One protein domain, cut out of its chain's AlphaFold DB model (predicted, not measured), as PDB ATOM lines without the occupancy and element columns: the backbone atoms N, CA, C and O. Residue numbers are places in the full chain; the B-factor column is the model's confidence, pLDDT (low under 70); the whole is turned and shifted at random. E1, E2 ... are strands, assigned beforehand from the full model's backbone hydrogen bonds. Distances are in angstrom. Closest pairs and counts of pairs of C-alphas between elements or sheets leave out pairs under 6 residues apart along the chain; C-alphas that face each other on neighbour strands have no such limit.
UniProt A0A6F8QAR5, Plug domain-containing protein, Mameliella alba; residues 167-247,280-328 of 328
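What this domain is: This is residues 167 to 247 and 280 to 328 of the 328 residues of the protein "Plug domain-containing protein" of Mameliella alba (UniProt A0A6F8QAR5). One long, curved and twisted wall of six strands, open from edge strand E4 to edge strand E5, makes most of this domain, with a small hairpin, E6 and E7, at one end of its strands. The sheet is antiparallel throughout, in the order E4, E3, E2, E1, E8, E5. The printed part has 130 residues, with no named helix and eight strands, E1 to E8 in chain order; the class is all strand. It is loose, with a radius of gyration of the C-alphas of 20.1 A, and elongated, spanning 61 by 35 by 21 A.

Where its parts are: Find C-alpha 177 at (24.625, 33.856, 19.967); from there E1 runs to residue 186, 30.8 A. E2 is residues 191 to 202, 37.3 A, and E3 residues 205 to 215, 34.2 A. E4, residues 233 to 246, covers 43.9 A and ends at (19.415, 47.244, 2.477). After the cut come E5, residues 283 to 291, E6, 298 to 303, E7, 311 to 314, and E8, 319 to 327, which ends at (28.178, 23.486, 21.306).

How they stand to each other: E1 to E4 form a meander, each strand the antiparallel neighbour of the one before. Look for N 180 and O 197 between E1 and E2, 2.8 A; N 209 and O 198 between E3 and E2, 2.8 A; N 238 and O 210 between E4 and E3, 2.9 A. On E1's other side, E8 has N 324 and O 183 at 2.8 A, and then E5 has N 286 and O 323 at 2.8 A. The hairpin E6 and E7 has N 299 and O 313 at 2.9 A; E6 is apart from E8.

The domain as a whole: Asp 223 and Thr 247 have the C-alphas farthest apart, 62.3 A. Residues 248 to 279 are not printed, a gap of 34.4 A between C-alphas 247 and 280. The link from E3 to E4, 17 residues, is long. Mean pLDDT of the printed part is 75.0; 44 residues are under 70, among them 293 to 316.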
ATOM      1  N   ALA A 167      29.317  33.769  10.727       83.94
ATOM      2  CA  ALA A 167      28.623  33.502  11.992       83.94
ATOM      3  C   ALA A 167      27.297  32.750  11.786       83.94
ATOM      4  O   ALA A 167      26.986  31.831  12.536       83.94
ATOM      5  N   ARG A 168      26.545  33.125  10.744       83.06
ATOM      6  CA  ARG A 168      25.264  32.508  10.378       83.06
ATOM      7  C   ARG A 168      25.376  31.032   9.991       83.06
ATOM      8  O   ARG A 168      24.406  30.311  10.154       83.06
ATOM      9  N   ASP A 169      26.540  30.595   9.507       86.25
ATOM     10  CA  ASP A 169      26.745  29.210   9.067       86.25
ATOM     11  C   ASP A 169      26.826  28.250  10.265       86.25
ATOM     12  O   ASP A 169      26.702  27.042  10.099       86.25
ATOM     13  N   PHE A 170      27.024  28.779  11.477       85.31
ATOM     14  CA  PHE A 170      27.029  28.001  12.715       85.31
ATOM     15  C   PHE A 170      25.726  28.093  13.515       85.31
ATOM     16  O   PHE A 170      25.522  27.271  14.400       85.31
ATOM     17  N   LEU A 171      24.883  29.100  13.264       85.25
ATOM     18  CA  LEU A 171      23.674  29.355  14.052       85.25
ATOM     19  C   LEU A 171      22.497  28.538  13.520       85.25
ATOM     20  O   LEU A 171      22.234  28.527  12.316       85.25
ATOM     21  N   GLU A 172      21.724  27.928  14.414       84.50
ATOM     22  CA  GLU A 172      20.429  27.375  14.036       84.50
ATOM     23  C   GLU A 172      19.419  28.499  13.747       84.50
ATOM     24  O   GLU A 172      19.535  29.624  14.255       84.50
ATOM     25  N   PRO A 173      18.361  28.209  12.967       81.75
ATOM     26  CA  PRO A 173      17.290  29.165  12.727       81.75
ATOM     27  C   PRO A 173      16.693  29.728  14.029       81.75
ATOM     28  O   PRO A 173      16.002  29.036  14.775       81.75
ATOM     29  N   GLY A 174      16.893  31.028  14.262       80.69
ATOM     30  CA  GLY A 174      16.359  31.754  15.422       80.69
ATOM     31  C   GLY A 174      17.353  31.964  16.568       80.69
ATOM     32  O   GLY A 174      17.048  32.724  17.495       80.69
ATOM     33  N   GLU A 175      18.541  31.366  16.499       85.56
ATOM     34  CA  GLU A 175      19.623  31.623  17.444       85.56
ATOM     35  C   GLU A 175      20.341  32.939  17.133       85.56
ATOM     36  O   GLU A 175      20.444  33.376  15.988       85.56
ATOM     37  N   ARG A 176      20.814  33.614  18.185       89.19
ATOM     38  CA  ARG A 176      21.472  34.931  18.077       89.19
ATOM     39  C   ARG A 176      22.922  34.928  18.541       89.19
ATOM     40  O   ARG A 176      23.686  35.809  18.160       89.19
ATOM     41  N   LEU A 177      23.293  33.985  19.395       93.00
ATOM     42  CA  LEU A 177      24.625  33.856  19.967       93.00
ATOM     43  C   LEU A 177      24.791  32.420  20.443       93.00
ATOM     44  O   LEU A 177      23.892  31.918  21.112       93.00
ATOM     45  N   ASP A 178      25.936  31.830  20.131       93.12
ATOM     46  CA  ASP A 178      26.297  30.460  20.484       93.12
ATOM     47  C   ASP A 178      27.828  30.299  20.338       93.12
ATOM     48  O   ASP A 178      28.548  31.227  19.915       93.12
ATOM     49  N   GLY A 179      28.357  29.162  20.763       91.19
ATOM     50  CA  GLY A 179      29.770  28.843  20.718       91.19
ATOM     51  C   GLY A 179      30.038  27.374  20.424       91.19
ATOM     52  O   GLY A 179      29.280  26.479  20.766       91.19
ATOM     53  N   LEU A 180      31.194  27.119  19.819       90.69
ATOM     54  CA  LEU A 180      31.725  25.787  19.565       90.69
ATOM     55  C   LEU A 180      33.100  25.662  20.213       90.69
ATOM     56  O   LEU A 180      33.989  26.487  19.995       90.69
ATOM     57  N   THR A 181      33.318  24.595  20.971       92.25
ATOM     58  CA  THR A 181      34.654  24.204  21.423       92.25
ATOM     59  C   THR A 181      34.996  22.801  20.948       92.25
ATOM     60  O   THR A 181      34.151  21.907  20.961       92.25
ATOM     61  N   SER A 182      36.249  22.606  20.532       89.94
ATOM     62  CA  SER A 182      36.778  21.303  20.134       89.94
ATOM     63  C   SER A 182      38.051  20.993  20.906       89.94
ATOM     64  O   SER A 182      38.962  21.824  20.990       89.94
ATOM     65  N   LEU A 183      38.136  19.784  21.451       91.12
ATOM     66  CA  LEU A 183      39.329  19.249  22.097       91.12
ATOM     67  C   LEU A 183      39.748  17.973  21.373       91.12
ATOM     68  O   LEU A 183      38.962  17.032  21.271       91.12
ATOM     69  N   ARG A 184      40.999  17.913  20.911       88.31
ATOM     70  CA  ARG A 184      41.576  16.730  20.267       88.31
ATOM     71  C   ARG A 184      42.886  16.325  20.924       88.31
ATOM     72  O   ARG A 184      43.776  17.148  21.109       88.31
ATOM     73  N   GLY A 185      43.011  15.045  21.251       89.19
ATOM     74  CA  GLY A 185      44.254  14.423  21.709       89.19
ATOM     75  C   GLY A 185      44.687  13.328  20.742       89.19
ATOM     76  O   GLY A 185      43.844  12.571  20.264       89.19
ATOM     77  N   GLY A 186      45.980  13.224  20.450       85.88
ATOM     78  CA  GLY A 186      46.505  12.229  19.518       85.88
ATOM     79  C   GLY A 186      47.896  11.717  19.874       85.88
ATOM     80  O   GLY A 186      48.667  12.356  20.594       85.88
ATOM     81  N   SER A 187      48.210  10.528  19.365       87.12
ATOM     82  CA  SER A 187      49.519   9.894  19.515       87.12
ATOM     83  C   SER A 187      50.504  10.339  18.428       87.12
ATOM     84  O   SER A 187      50.140  11.033  17.485       87.12
ATOM     85  N   ASN A 188      51.758   9.888  18.537       88.38
ATOM     86  CA  ASN A 188      52.777  10.021  17.490       88.38
ATOM     87  C   ASN A 188      52.984  11.463  16.978       88.38
ATOM     88  O   ASN A 188      52.957  11.722  15.783       88.38
ATOM     89  N   GLY A 189      53.153  12.412  17.898       81.56
ATOM     90  CA  GLY A 189      53.419  13.816  17.569       81.56
ATOM     91  C   GLY A 189      52.179  14.693  17.365       81.56
ATOM     92  O   GLY A 189      52.286  15.905  17.531       81.56
ATOM     93  N   GLN A 190      50.987  14.112  17.148       79.81
ATOM     94  CA  GLN A 190      49.729  14.869  16.999       79.81
ATOM     95  C   GLN A 190      49.401  15.749  18.220       79.81
ATOM     96  O   GLN A 190      48.899  16.867  18.075       79.81
ATOM     97  N   GLY A 191      49.731  15.268  19.425       88.56
ATOM     98  CA  GLY A 191      49.694  16.066  20.647       88.56
ATOM     99  C   GLY A 191      48.284  16.426  21.110       88.56
ATOM    100  O   GLY A 191      47.366  15.612  21.034       88.56
ATOM    101  N   PHE A 192      48.124  17.639  21.638       92.69
ATOM    102  CA  PHE A 192      46.859  18.178  22.120       92.69
ATOM    103  C   PHE A 192      46.496  19.463  21.376       92.69
ATOM    104  O   PHE A 192      47.260  20.433  21.356       92.69
ATOM    105  N   ARG A 193      45.301  19.476  20.794       90.75
ATOM    106  CA  ARG A 193      44.713  20.593  20.060       90.75
ATOM    107  C   ARG A 193      43.430  21.032  20.750       90.75
ATOM    108  O   ARG A 193      42.604  20.206  21.123       90.75
ATOM    109  N   ARG A 194      43.254  22.340  20.893       93.31
ATOM    110  CA  ARG A 194      42.049  22.958  21.450       93.31
ATOM    111  C   ARG A 194      41.607  24.120  20.580       93.31
ATOM    112  O   ARG A 194      42.459  24.904  20.158       93.31
ATOM    113  N   SER A 195      40.308  24.250  20.358       92.56
ATOM    114  CA  SER A 195      39.715  25.412  19.709       92.56
ATOM    115  C   SER A 195      38.493  25.920  20.464       92.56
ATOM    116  O   SER A 195      37.802  25.174  21.168       92.56
ATOM    117  N   LEU A 196      38.265  27.219  20.329       94.38
ATOM    118  CA  LEU A 196      37.068  27.909  20.777       94.38
ATOM    119  C   LEU A 196      36.646  28.877  19.677       94.38
ATOM    120  O   LEU A 196      37.436  29.729  19.264       94.38
ATOM    121  N   THR A 197      35.401  28.762  19.245       93.25
ATOM    122  CA  THR A 197      34.756  29.652  18.291       93.25
ATOM    123  C   THR A 197      33.492  30.204  18.936       93.25
ATOM    124  O   THR A 197      32.685  29.449  19.457       93.25
ATOM    125  N   LEU A 198      33.338  31.520  18.931       94.69
ATOM    126  CA  LEU A 198      32.154  32.229  19.401       94.69
ATOM    127  C   LEU A 198      31.560  32.973  18.213       94.69
ATOM    128  O   LEU A 198      32.288  33.676  17.505       94.69
ATOM    129  N   PHE A 199      30.261  32.839  17.998       91.88
ATOM    130  CA  PHE A 199      29.592  33.431  16.849       91.88
ATOM    131  C   PHE A 199      28.209  33.942  17.231       91.88
ATOM    132  O   PHE A 199      27.521  33.391  18.084       91.88
ATOM    133  N   GLY A 200      27.813  35.048  16.614       87.44
ATOM    134  CA  GLY A 200      26.524  35.656  16.880       87.44
ATOM    135  C   GLY A 200      26.055  36.551  15.750       87.44
ATOM    136  O   GLY A 200      26.853  37.143  15.013       87.44
ATOM    137  N   GLN A 201      24.738  36.658  15.656       88.50
ATOM    138  CA  GLN A 201      24.025  37.485  14.706       88.50
ATOM    139  C   GLN A 201      22.957  38.292  15.441       88.50
ATOM    140  O   GLN A 201      22.143  37.765  16.200       88.50
ATOM    141  N   GLU A 202      22.953  39.598  15.198       87.06
ATOM    142  CA  GLU A 202      21.965  40.514  15.749       87.06
ATOM    143  C   GLU A 202      21.566  41.534  14.687       87.06
ATOM    144  O   GLU A 202      22.379  42.346  14.240       87.06
ATOM    145  N   GLU A 203      20.293  41.487  14.289       85.31
ATOM    146  CA  GLU A 203      19.719  42.328  13.237       85.31
ATOM    147  C   GLU A 203      20.535  42.275  11.934       85.31
ATOM    148  O   GLU A 203      20.454  41.315  11.174       85.31
ATOM    149  N   ARG A 204      21.315  43.328  11.673       77.56
ATOM    150  CA  ARG A 204      22.130  43.529  10.474       77.56
ATOM    151  C   ARG A 204      23.594  43.163  10.683       77.56
ATOM    152  O   ARG A 204      24.380  43.333   9.758       77.56
ATOM    153  N   PHE A 205      23.983  42.749  11.884       77.00
ATOM    154  CA  PHE A 205      25.371  42.520  12.263       77.00
ATOM    155  C   PHE A 205      25.646  41.044  12.519       77.00
ATOM    156  O   PHE A 205      24.881  40.371  13.204       77.00
ATOM    157  N   GLU A 206      26.804  40.585  12.061       83.12
ATOM    158  CA  GLU A 206      27.341  39.250  12.314       83.12
ATOM    159  C   GLU A 206      28.771  39.344  12.809       83.12
ATOM    160  O   GLU A 206      29.553  40.200  12.379       83.12
ATOM    161  N   ARG A 207      29.110  38.466  13.751       82.88
ATOM    162  CA  ARG A 207      30.406  38.462  14.420       82.88
ATOM    163  C   ARG A 207      30.836  37.028  14.653       82.88
ATOM    164  O   ARG A 207      30.052  36.232  15.159       82.88
ATOM    165  N   LEU A 208      32.087  36.732  14.339       86.56
ATOM    166  CA  LEU A 208      32.718  35.454  14.629       86.56
ATOM    167  C   LEU A 208      34.120  35.702  15.173       86.56
ATOM    168  O   LEU A 208      34.895  36.454  14.583       86.56
ATOM    169  N   LEU A 209      34.448  35.046  16.279       90.00
ATOM    170  CA  LEU A 209      35.780  35.004  16.866       90.00
ATOM    171  C   LEU A 209      36.188  33.544  17.037       90.00
ATOM    172  O   LEU A 209      35.490  32.792  17.703       90.00
ATOM    173  N   SER A 210      37.333  33.154  16.491       89.62
ATOM    174  CA  SER A 210      37.894  31.815  16.641       89.62
ATOM    175  C   SER A 210      39.342  31.868  17.104       89.62
ATOM    176  O   SER A 210      40.111  32.733  16.676       89.62
ATOM    177  N   GLY A 211      39.722  30.926  17.961       90.38
ATOM    178  CA  GLY A 211      41.093  30.709  18.391       90.38
ATOM    179  C   GLY A 211      41.394  29.225  18.546       90.38
ATOM    180  O   GLY A 211      40.655  28.506  19.217       90.38
ATOM    181  N   THR A 212      42.518  28.793  17.981       89.31
ATOM    182  CA  THR A 212      42.981  27.402  17.999       89.31
ATOM    183  C   THR A 212      44.440  27.346  18.434       89.31
ATOM    184  O   THR A 212      45.263  28.140  17.982       89.31
ATOM    185  N   ARG A 213      44.777  26.393  19.311       89.75
ATOM    186  CA  ARG A 213      46.153  26.080  19.728       89.75
ATOM    187  C   ARG A 213      46.390  24.583  19.606       89.75
ATOM    188  O   ARG A 213      45.613  23.801  20.151       89.75
ATOM    189  N   GLN A 214      47.492  24.201  18.977       86.88
ATOM    190  CA  GLN A 214      47.979  22.827  18.933       86.88
ATOM    191  C   GLN A 214      49.410  22.767  19.458       86.88
ATOM    192  O   GLN A 214      50.257  23.548  19.036       86.88
ATOM    193  N   THR A 215      49.652  21.837  20.377       90.44
ATOM    194  CA  THR A 215      50.971  21.538  20.942       90.44
ATOM    195  C   THR A 215      51.211  20.038  20.859       90.44
ATOM    196  O   THR A 215      50.357  19.271  21.305       90.44
ATOM    197  N   GLY A 216      52.351  19.611  20.341       88.00
ATOM    198  CA  GLY A 216      52.699  18.207  20.153       88.00
ATOM    199  C   GLY A 216      54.198  17.976  20.260       88.00
ATOM    200  O   GLY A 216      54.905  18.782  20.842       88.00
ATOM    201  N   GLY A 217      54.659  16.843  19.745       86.06
ATOM    202  CA  GLY A 217      56.081  16.504  19.656       86.06
ATOM    203  C   GLY A 217      56.430  16.119  18.226       86.06
ATOM    204  O   GLY A 217      55.532  15.981  17.396       86.06
ATOM    205  N   ASP A 218      57.711  15.909  17.935       85.50
ATOM    206  CA  ASP A 218      58.109  15.316  16.656       85.50
ATOM    207  C   ASP A 218      57.433  13.946  16.465       85.50
ATOM    208  O   ASP A 218      57.390  13.120  17.391       85.50
ATOM    209  N   TYR A 219      56.925  13.680  15.261       84.25
ATOM    210  CA  TYR A 219      56.363  12.370  14.943       84.25
ATOM    211  C   TYR A 219      57.465  11.357  14.614       84.25
ATOM    212  O   TYR A 219      58.603  11.701  14.277       84.25
ATOM    213  N   LYS A 220      57.116  10.072  14.697       89.00
ATOM    214  CA  LYS A 220      57.933   8.967  14.191       89.00
ATOM    215  C   LYS A 220      57.344   8.425  12.898       89.00
ATOM    216  O   LYS A 220      56.122   8.271  12.790       89.00
ATOM    217  N   ASP A 221      58.207   8.153  11.928       84.44
ATOM    218  CA  ASP A 221      57.822   7.473  10.695       84.44
ATOM    219  C   ASP A 221      57.498   5.987  10.947       84.44
ATOM    220  O   ASP A 221      57.569   5.490  12.076       84.44
ATOM    221  N   GLY A 222      57.103   5.272   9.892       79.81
ATOM    222  CA  GLY A 222      56.752   3.852   9.975       79.81
ATOM    223  C   GLY A 222      57.901   2.932  10.404       79.81
ATOM    224  O   GLY A 222      57.638   1.866  10.953       79.81
ATOM    225  N   ASP A 223      59.153   3.364  10.244       87.94
ATOM    226  CA  ASP A 223      60.349   2.644  10.697       87.94
ATOM    227  C   ASP A 223      60.728   3.001  12.149       87.94
ATOM    228  O   ASP A 223      61.751   2.549  12.675       87.94
ATOM    229  N   GLY A 224      59.913   3.826  12.815       87.50
ATOM    230  CA  GLY A 224      60.109   4.261  14.193       87.50
ATOM    231  C   GLY A 224      61.163   5.355  14.362       87.50
ATOM    232  O   GLY A 224      61.551   5.646  15.501       87.50
ATOM    233  N   LYS A 225      61.635   5.975  13.273       89.19
ATOM    234  CA  LYS A 225      62.602   7.075  13.328       89.19
ATOM    235  C   LYS A 225      61.875   8.385  13.582       89.19
ATOM    236  O   LYS A 225      60.916   8.718  12.893       89.19
ATOM    237  N   THR A 226      62.353   9.143  14.563       87.12
ATOM    238  CA  THR A 226      61.856  10.499  14.812       87.12
ATOM    239  C   THR A 226      62.213  11.403  13.638       87.12
ATOM    240  O   THR A 226      63.383  11.488  13.255       87.12
ATOM    241  N   VAL A 227      61.219  12.107  13.104       81.19
ATOM    242  CA  VAL A 227      61.415  13.124  12.074       81.19
ATOM    243  C   VAL A 227      61.561  14.475  12.767       81.19
ATOM    244  O   VAL A 227      60.584  15.063  13.219       81.19
ATOM    245  N   ALA A 228      62.802  14.938  12.904       82.94
ATOM    246  CA  ALA A 228      63.109  16.169  13.629       82.94
ATOM    247  C   ALA A 228      62.486  17.412  12.965       82.94
ATOM    248  O   ALA A 228      62.482  17.525  11.737       82.94
ATOM    249  N   GLY A 229      62.026  18.364  13.780       78.12
ATOM    250  CA  GLY A 229      61.445  19.625  13.303       78.12
ATOM    251  C   GLY A 229      59.996  19.492  12.829       78.12
ATOM    252  O   GLY A 229      59.525  20.316  12.048       78.12
ATOM    253  N   THR A 230      59.305  18.443  13.276       78.94
ATOM    254  CA  THR A 230      57.889  18.183  12.991       78.94
ATOM    255  C   THR A 230      56.985  18.402  14.199       78.94
ATOM    256  O   THR A 230      55.769  18.248  14.085       78.94
ATOM    257  N   GLU A 231      57.563  18.802  15.331       83.19
ATOM    258  CA  GLU A 231      56.855  19.265  16.515       83.19
ATOM    259  C   GLU A 231      55.773  20.295  16.164       83.19
ATOM    260  O   GLU A 231      56.029  21.345  15.570       83.19
ATOM    261  N   ALA A 232      54.535  19.985  16.552       78.69
ATOM    262  CA  ALA A 232      53.423  20.903  16.395       78.69
ATOM    263  C   ALA A 232      53.457  21.961  17.505       78.69
ATOM    264  O   ALA A 232      53.244  21.632  18.669       78.69
ATOM    265  N   ASP A 233      53.642  23.233  17.147       85.00
ATOM    266  CA  ASP A 233      53.436  24.362  18.062       85.00
ATOM    267  C   ASP A 233      52.694  25.516  17.381       85.00
ATOM    268  O   ASP A 233      53.219  26.601  17.154       85.00
ATOM    269  N   LEU A 234      51.429  25.288  17.035       79.38
ATOM    270  CA  LEU A 234      50.668  26.150  16.128       79.38
ATOM    271  C   LEU A 234      49.586  26.921  16.872       79.38
ATOM    272  O   LEU A 234      48.909  26.364  17.735       79.38
ATOM    273  N   SER A 235      49.417  28.198  16.538       82.81
ATOM    274  CA  SER A 235      48.278  29.011  16.972       82.81
ATOM    275  C   SER A 235      47.633  29.671  15.763       82.81
ATOM    276  O   SER A 235      48.347  30.213  14.921       82.81
ATOM    277  N   ALA A 236      46.307  29.660  15.707       82.81
ATOM    278  CA  ALA A 236      45.535  30.342  14.678       82.81
ATOM    279  C   ALA A 236      44.406  31.140  15.331       82.81
ATOM    280  O   ALA A 236      43.769  30.663  16.269       82.81
ATOM    281  N   TYR A 237      44.161  32.346  14.824       84.62
ATOM    282  CA  TYR A 237      43.082  33.211  15.285       84.62
ATOM    283  C   TYR A 237      42.352  33.793  14.083       84.62
ATOM    284  O   TYR A 237      42.986  34.223  13.116       84.62
ATOM    285  N   MET A 238      41.028  33.839  14.162       83.12
ATOM    286  CA  MET A 238      40.183  34.436  13.137       83.12
ATOM    287  C   MET A 238      39.169  35.363  13.788       83.12
ATOM    288  O   MET A 238      38.505  34.992  14.753       83.12
ATOM    289  N   LEU A 239      39.041  36.565  13.237       83.94
ATOM    290  CA  LEU A 239      37.980  37.497  13.578       83.94
ATOM    291  C   LEU A 239      37.267  37.892  12.287       83.94
ATOM    292  O   LEU A 239      37.911  38.341  11.333       83.94
ATOM    293  N   LYS A 240      35.944  37.741  12.276       83.19
ATOM    294  CA  LYS A 240      35.080  38.141  11.167       83.19
ATOM    295  C   LYS A 240      33.981  39.051  11.686       83.19
ATOM    296  O   LYS A 240      33.321  38.747  12.680       83.19
ATOM    297  N   PHE A 241      33.793  40.168  10.999       77.00
ATOM    298  CA  PHE A 241      32.672  41.071  11.213       77.00
ATOM    299  C   PHE A 241      31.969  41.289   9.883       77.00
ATOM    300  O   PHE A 241      32.616  41.474   8.845       77.00
ATOM    301  N   SER A 242      30.645  41.255   9.904       75.12
ATOM    302  CA  SER A 242      29.834  41.529   8.726       75.12
ATOM    303  C   SER A 242      28.655  42.412   9.089       75.12
ATOM    304  O   SER A 242      28.106  42.340  10.189       75.12
ATOM    305  N   PHE A 243      28.300  43.280   8.150       67.81
ATOM    306  CA  PHE A 243      27.143  44.151   8.242       67.81
ATOM    307  C   PHE A 243      26.346  44.066   6.942       67.81
ATOM    308  O   PHE A 243      26.917  44.155   5.852       67.81
ATOM    309  N   THR A 244      25.036  43.891   7.068       68.50
ATOM    310  CA  THR A 244      24.099  43.796   5.949       68.50
ATOM    311  C   THR A 244      23.191  45.023   5.923       68.50
ATOM    312  O   THR A 244      22.311  45.204   6.771       68.50
ATOM    313  N   SER A 245      23.384  45.879   4.922       45.47
ATOM    314  CA  SER A 245      22.510  47.024   4.663       45.47
ATOM    315  C   SER A 245      21.586  46.755   3.487       45.47
ATOM    316  O   SER A 245      22.020  46.216   2.469       45.47
ATOM    317  N   ASP A 246      20.345  47.221   3.601       56.16
ATOM    318  CA  ASP A 246      19.415  47.244   2.477       56.16
ATOM    319  C   ASP A 246      19.820  48.397   1.560       56.16
ATOM    320  O   ASP A 246      19.837  49.559   1.979       56.16
ATOM    321  N   THR A 247      20.156  48.091   0.312       41.97
ATOM    322  CA  THR A 247      20.480  49.098  -0.698       41.97
ATOM    323  C   THR A 247      19.496  48.965  -1.842       41.97
ATOM    324  O   THR A 247      19.474  47.957  -2.533       41.97
ATOM    325  N   ALA A 280      22.579  19.846  15.576       39.38
ATOM    326  CA  ALA A 280      21.860  19.513  16.802       39.38
ATOM    327  C   ALA A 280      22.702  19.895  18.030       39.38
ATOM    328  O   ALA A 280      23.919  19.696  18.022       39.38
ATOM    329  N   GLU A 281      22.067  20.364  19.109       40.78
ATOM    330  CA  GLU A 281      22.694  20.415  20.437       40.78
ATOM    331  C   GLU A 281      23.243  19.028  20.802       40.78
ATOM    332  O   GLU A 281      22.505  18.040  20.908       40.78
ATOM    333  N   GLY A 282      24.559  18.930  20.986       51.12
ATOM    334  CA  GLY A 282      25.183  17.640  21.220       51.12
ATOM    335  C   GLY A 282      26.655  17.724  21.582       51.12
ATOM    336  O   GLY A 282      27.418  18.527  21.054       51.12
ATOM    337  N   LEU A 283      27.055  16.839  22.492       48.47
ATOM    338  CA  LEU A 283      28.442  16.426  22.626       48.47
ATOM    339  C   LEU A 283      28.726  15.424  21.502       48.47
ATOM    340  O   LEU A 283      28.216  14.303  21.533       48.47
ATOM    341  N   GLU A 284      29.546  15.809  20.532       56.66
ATOM    342  CA  GLU A 284      30.057  14.887  19.523       56.66
ATOM    343  C   GLU A 284      31.379  14.298  20.012       56.66
ATOM    344  O   GLU A 284      32.258  15.014  20.495       56.66
ATOM    345  N   VAL A 285      31.536  12.984  19.878       58.16
ATOM    346  CA  VAL A 285      32.774  12.284  20.211       58.16
ATOM    347  C   VAL A 285      33.196  11.432  19.028       58.16
ATOM    348  O   VAL A 285      32.424  10.603  18.547       58.16
ATOM    349  N   ARG A 286      34.451  11.587  18.604       61.53
ATOM    350  CA  ARG A 286      35.020  10.892  17.453       61.53
ATOM    351  C   ARG A 286      36.365  10.263  17.790       61.53
ATOM    352  O   ARG A 286      37.208  10.860  18.454       61.53
ATOM    353  N   LEU A 287      36.558   9.045  17.295       56.62
ATOM    354  CA  LEU A 287      37.840   8.353  17.286       56.62
ATOM    355  C   LEU A 287      38.320   8.266  15.837       56.62
ATOM    356  O   LEU A 287      37.636   7.702  14.987       56.62
ATOM    357  N   ASP A 288      39.504   8.798  15.578       62.44
ATOM    358  CA  ASP A 288      40.146   8.815  14.272       62.44
ATOM    359  C   ASP A 288      41.395   7.931  14.290       62.44
ATOM    360  O   ASP A 288      42.187   7.945  15.236       62.44
ATOM    361  N   VAL A 289      41.589   7.172  13.215       63.97
ATOM    362  CA  VAL A 289      42.813   6.406  12.960       63.97
ATOM    363  C   VAL A 289      43.393   6.910  11.647       63.97
ATOM    364  O   VAL A 289      42.848   6.641  10.580       63.97
ATOM    365  N   GLU A 290      44.479   7.676  11.724       63.22
ATOM    366  CA  GLU A 290      45.165   8.228  10.547       63.22
ATOM    367  C   GLU A 290      46.070   7.179   9.897       63.22
ATOM    368  O   GLU A 290      46.144   7.081   8.675       63.22
ATOM    369  N   ASN A 291      46.711   6.347  10.720       60.12
ATOM    370  CA  ASN A 291      47.469   5.195  10.263       60.12
ATOM    371  C   ASN A 291      47.304   4.041  11.254       60.12
ATOM    372  O   ASN A 291      47.585   4.176  12.447       60.12
ATOM    373  N   LEU A 292      46.839   2.900  10.746       71.50
ATOM    374  CA  LEU A 292      46.580   1.699  11.535       71.50
ATOM    375  C   LEU A 292      47.826   0.809  11.690       71.50
ATOM    376  O   LEU A 292      47.884  -0.007  12.611       71.50
ATOM    377  N   PHE A 293      48.822   0.966  10.814       68.31
ATOM    378  CA  PHE A 293      49.981   0.083  10.716       68.31
ATOM    379  C   PHE A 293      51.293   0.838  10.941       68.31
ATOM    380  O   PHE A 293      51.457   1.991  10.557       68.31
ATOM    381  N   ASP A 294      52.285   0.154  11.502       62.31
ATOM    382  CA  ASP A 294      53.660   0.658  11.546       62.31
ATOM    383  C   ASP A 294      54.334   0.377  10.193       62.31
ATOM    384  O   ASP A 294      55.195  -0.492  10.072       62.31
ATOM    385  N   GLN A 295      53.838   1.021   9.134       62.03
ATOM    386  CA  GLN A 295      54.394   0.919   7.786       62.03
ATOM    387  C   GLN A 295      54.832   2.288   7.289       62.03
ATOM    388  O   GLN A 295      54.098   3.271   7.402       62.03
ATOM    389  N   THR A 296      56.031   2.335   6.714       58.38
ATOM    390  CA  THR A 296      56.552   3.530   6.058       58.38
ATOM    391  C   THR A 296      55.845   3.718   4.727       58.38
ATOM    392  O   THR A 296      55.911   2.860   3.847       58.38
ATOM    393  N   TYR A 297      55.189   4.862   4.566       60.88
ATOM    394  CA  TYR A 297      54.693   5.325   3.279       60.88
ATOM    395  C   TYR A 297      55.353   6.658   2.951       60.88
ATOM    396  O   TYR A 297      55.462   7.552   3.794       60.88
ATOM    397  N   ALA A 298      55.790   6.785   1.703       53.28
ATOM    398  CA  ALA A 298      56.157   8.076   1.161       53.28
ATOM    399  C   ALA A 298      54.869   8.879   0.935       53.28
ATOM    400  O   ALA A 298      53.900   8.364   0.365       53.28
ATOM    401  N   SER A 299      54.855  10.146   1.355       51.94
ATOM    402  CA  SER A 299      53.905  11.113   0.799       51.94
ATOM    403  C   SER A 299      54.036  11.100  -0.732       51.94
ATOM    404  O   SER A 299      55.097  10.767  -1.262       51.94
ATOM    405  N   ARG A 300      52.961  11.403  -1.475       44.97
ATOM    406  CA  ARG A 300      52.919  11.300  -2.954       44.97
ATOM    407  C   ARG A 300      53.846  12.292  -3.689       44.97
ATOM    408  O   ARG A 300      53.682  12.526  -4.881       44.97
ATOM    409  N   SER A 301      54.839  12.839  -3.000       46.56
ATOM    410  CA  SER A 301      55.852  13.748  -3.507       46.56
ATOM    411  C   SER A 301      57.220  13.434  -2.921       46.56
ATOM    412  O   SER A 301      57.343  13.093  -1.743       46.56
ATOM    413  N   ALA A 302      58.252  13.662  -3.722       45.09
ATOM    414  CA  ALA A 302      59.604  13.861  -3.232       45.09
ATOM    415  C   ALA A 302      59.903  15.364  -3.170       45.09
ATOM    416  O   ALA A 302      59.414  16.127  -4.005       45.09
ATOM    417  N   ASP A 303      60.706  15.777  -2.192       44.31
ATOM    418  CA  ASP A 303      61.351  17.087  -2.224       44.31
ATOM    419  C   ASP A 303      62.504  16.995  -3.227       44.31
ATOM    420  O   ASP A 303      63.544  16.408  -2.929       44.31
ATOM    421  N   ASP A 304      62.298  17.474  -4.452       41.09
ATOM    422  CA  ASP A 304      63.402  17.643  -5.392       41.09
ATOM    423  C   ASP A 304      63.274  18.944  -6.182       41.09
ATOM    424  O   ASP A 304      62.648  19.017  -7.239       41.09
ATOM    425  N   LEU A 305      63.897  19.988  -5.639       45.84
ATOM    426  CA  LEU A 305      64.331  21.163  -6.391       45.84
ATOM    427  C   LEU A 305      65.787  21.528  -6.040       45.84
ATOM    428  O   LEU A 305      66.118  22.713  -5.953       45.84
ATOM    429  N   GLY A 306      66.680  20.540  -5.838       47.69
ATOM    430  CA  GLY A 306      68.102  20.877  -5.649       47.69
ATOM    431  C   GLY A 306      69.093  19.824  -5.141       47.69
ATOM    432  O   GLY A 306      70.255  20.186  -4.944       47.69
ATOM    433  N   LEU A 307      68.720  18.559  -4.928       43.94
ATOM    434  CA  LEU A 307      69.664  17.519  -4.492       43.94
ATOM    435  C   LEU A 307      69.715  16.395  -5.528       43.94
ATOM    436  O   LEU A 307      68.694  15.933  -6.003       43.94
ATOM    437  N   GLY A 308      70.913  15.902  -5.860       46.84
ATOM    438  CA  GLY A 308      71.095  14.859  -6.884       46.84
ATOM    439  C   GLY A 308      70.470  13.487  -6.571       46.84
ATOM    440  O   GLY A 308      70.663  12.563  -7.355       46.84
ATOM    441  N   ASN A 309      69.753  13.342  -5.448       48.62
ATOM    442  CA  ASN A 309      69.099  12.114  -5.006       48.62
ATOM    443  C   ASN A 309      67.649  12.404  -4.589       48.62
ATOM    444  O   ASN A 309      67.410  13.277  -3.759       48.62
ATOM    445  N   VAL A 310      66.711  11.589  -5.078       53.47
ATOM    446  CA  VAL A 310      65.309  11.585  -4.636       53.47
ATOM    447  C   VAL A 310      65.239  11.022  -3.214       53.47
ATOM    448  O   VAL A 310      65.433   9.820  -3.013       53.47
ATOM    449  N   VAL A 311      64.971  11.874  -2.222       56.22
ATOM    450  CA  VAL A 311      64.713  11.447  -0.838       56.22
ATOM    451  C   VAL A 311      63.200  11.496  -0.594       56.22
ATOM    452  O   VAL A 311      62.613  12.577  -0.657       56.22
ATOM    453  N   PRO A 312      62.533  10.353  -0.345       56.28
ATOM    454  CA  PRO A 312      61.102  10.349  -0.064       56.28
ATOM    455  C   PRO A 312      60.814  11.011   1.289       56.28
ATOM    456  O   PRO A 312      61.460  10.706   2.293       56.28
ATOM    457  N   LEU A 313      59.815  11.897   1.323       61.03
ATOM    458  CA  LEU A 313      59.267  12.434   2.567       61.03
ATOM    459  C   LEU A 313      58.274  11.422   3.141       61.03
ATOM    460  O   LEU A 313      57.162  11.270   2.622       61.03
ATOM    461  N   ASN A 314      58.690  10.722   4.195       69.88
ATOM    462  CA  ASN A 314      57.860   9.735   4.880       69.88
ATOM    463  C   ASN A 314      56.789  10.420   5.732       69.88
ATOM    464  O   ASN A 314      57.058  11.426   6.385       69.88
ATOM    465  N   GLY A 315      55.581   9.861   5.735       69.44
ATOM    466  CA  GLY A 315      54.519  10.296   6.637       69.44
ATOM    467  C   GLY A 315      54.628   9.679   8.040       69.44
ATOM    468  O   GLY A 315      55.438   8.770   8.265       69.44
ATOM    469  N   PRO A 316      53.793  10.138   8.991       69.19
ATOM    470  CA  PRO A 316      53.702   9.543  10.320       69.19
ATOM    471  C   PRO A 316      53.348   8.047  10.274       69.19
ATOM    472  O   PRO A 316      52.463   7.631   9.518       69.19
ATOM    473  N   GLY A 317      54.004   7.248  11.123       74.62
ATOM    474  CA  GLY A 317      53.648   5.853  11.420       74.62
ATOM    475  C   GLY A 317      52.277   5.730  12.103       74.62
ATOM    476  O   GLY A 317      51.429   6.602  11.935       74.62
ATOM    477  N   ARG A 318      52.023   4.664  12.873       80.31
ATOM    478  CA  ARG A 318      50.706   4.446  13.499       80.31
ATOM    479  C   ARG A 318      50.256   5.659  14.325       80.31
ATOM    480  O   ARG A 318      50.925   6.057  15.280       80.31
ATOM    481  N   THR A 319      49.077   6.183  14.001       73.50
ATOM    482  CA  THR A 319      48.543   7.409  14.599       73.50
ATOM    483  C   THR A 319      47.049   7.269  14.849       73.50
ATOM    484  O   THR A 319      46.273   6.981  13.935       73.50
ATOM    485  N   ILE A 320      46.659   7.485  16.106       73.75
ATOM    486  CA  ILE A 320      45.271   7.524  16.561       73.75
ATOM    487  C   ILE A 320      44.998   8.864  17.238       73.75
ATOM    488  O   ILE A 320      45.876   9.422  17.906       73.75
ATOM    489  N   SER A 321      43.776   9.360  17.105       75.31
ATOM    490  CA  SER A 321      43.331  10.568  17.788       75.31
ATOM    491  C   SER A 321      41.882  10.478  18.228       75.31
ATOM    492  O   SER A 321      41.078   9.734  17.678       75.31
ATOM    493  N   PHE A 322      41.563  11.260  19.242       70.56
ATOM    494  CA  PHE A 322      40.241  11.391  19.815       70.56
ATOM    495  C   PHE A 322      39.846  12.860  19.780       70.56
ATOM    496  O   PHE A 322      40.631  13.692  20.236       70.56
ATOM    497  N   THR A 323      38.654  13.160  19.276       68.12
ATOM    498  CA  THR A 323      38.092  14.512  19.196       68.12
ATOM    499  C   THR A 323      36.770  14.553  19.954       68.12
ATOM    500  O   THR A 323      35.944  13.656  19.800       68.12
ATOM    501  N   ALA A 324      36.565  15.593  20.753       68.31
ATOM    502  CA  ALA A 324      35.279  15.917  21.354       68.31
ATOM    503  C   ALA A 324      34.884  17.346  20.970       68.31
ATOM    504  O   ALA A 324      35.671  18.270  21.194       68.31
ATOM    505  N   ASN A 325      33.680  17.516  20.424       68.06
ATOM    506  CA  ASN A 325      33.099  18.814  20.091       68.06
ATOM    507  C   ASN A 325      31.899  19.083  21.003       68.06
ATOM    508  O   ASN A 325      31.085  18.191  21.244       68.06
ATOM    509  N   LEU A 326      31.797  20.308  21.511       78.31
ATOM    510  CA  LEU A 326      30.684  20.762  22.338       78.31
ATOM    511  C   LEU A 326      30.208  22.134  21.858       78.31
ATOM    512  O   LEU A 326      31.023  23.049  21.716       78.31
ATOM    513  N   ARG A 327      28.895  22.258  21.668       78.12
ATOM    514  CA  ARG A 327      28.178  23.486  21.306       78.12
ATOM    515  C   ARG A 327      27.393  24.030  22.513       78.12
ATOM    516  O   ARG A 327      26.937  23.196  23.304       78.12
ATOM    517  N   PHE A 328      27.319  25.351  22.722       75.44
ATOM    518  CA  PHE A 328      26.761  25.949  23.952       75.44
ATOM    519  C   PHE A 328      26.355  27.431  23.870       75.44
ATOM    520  O   PHE A 328      27.066  28.232  23.219       75.44
TER     521      PHE A 328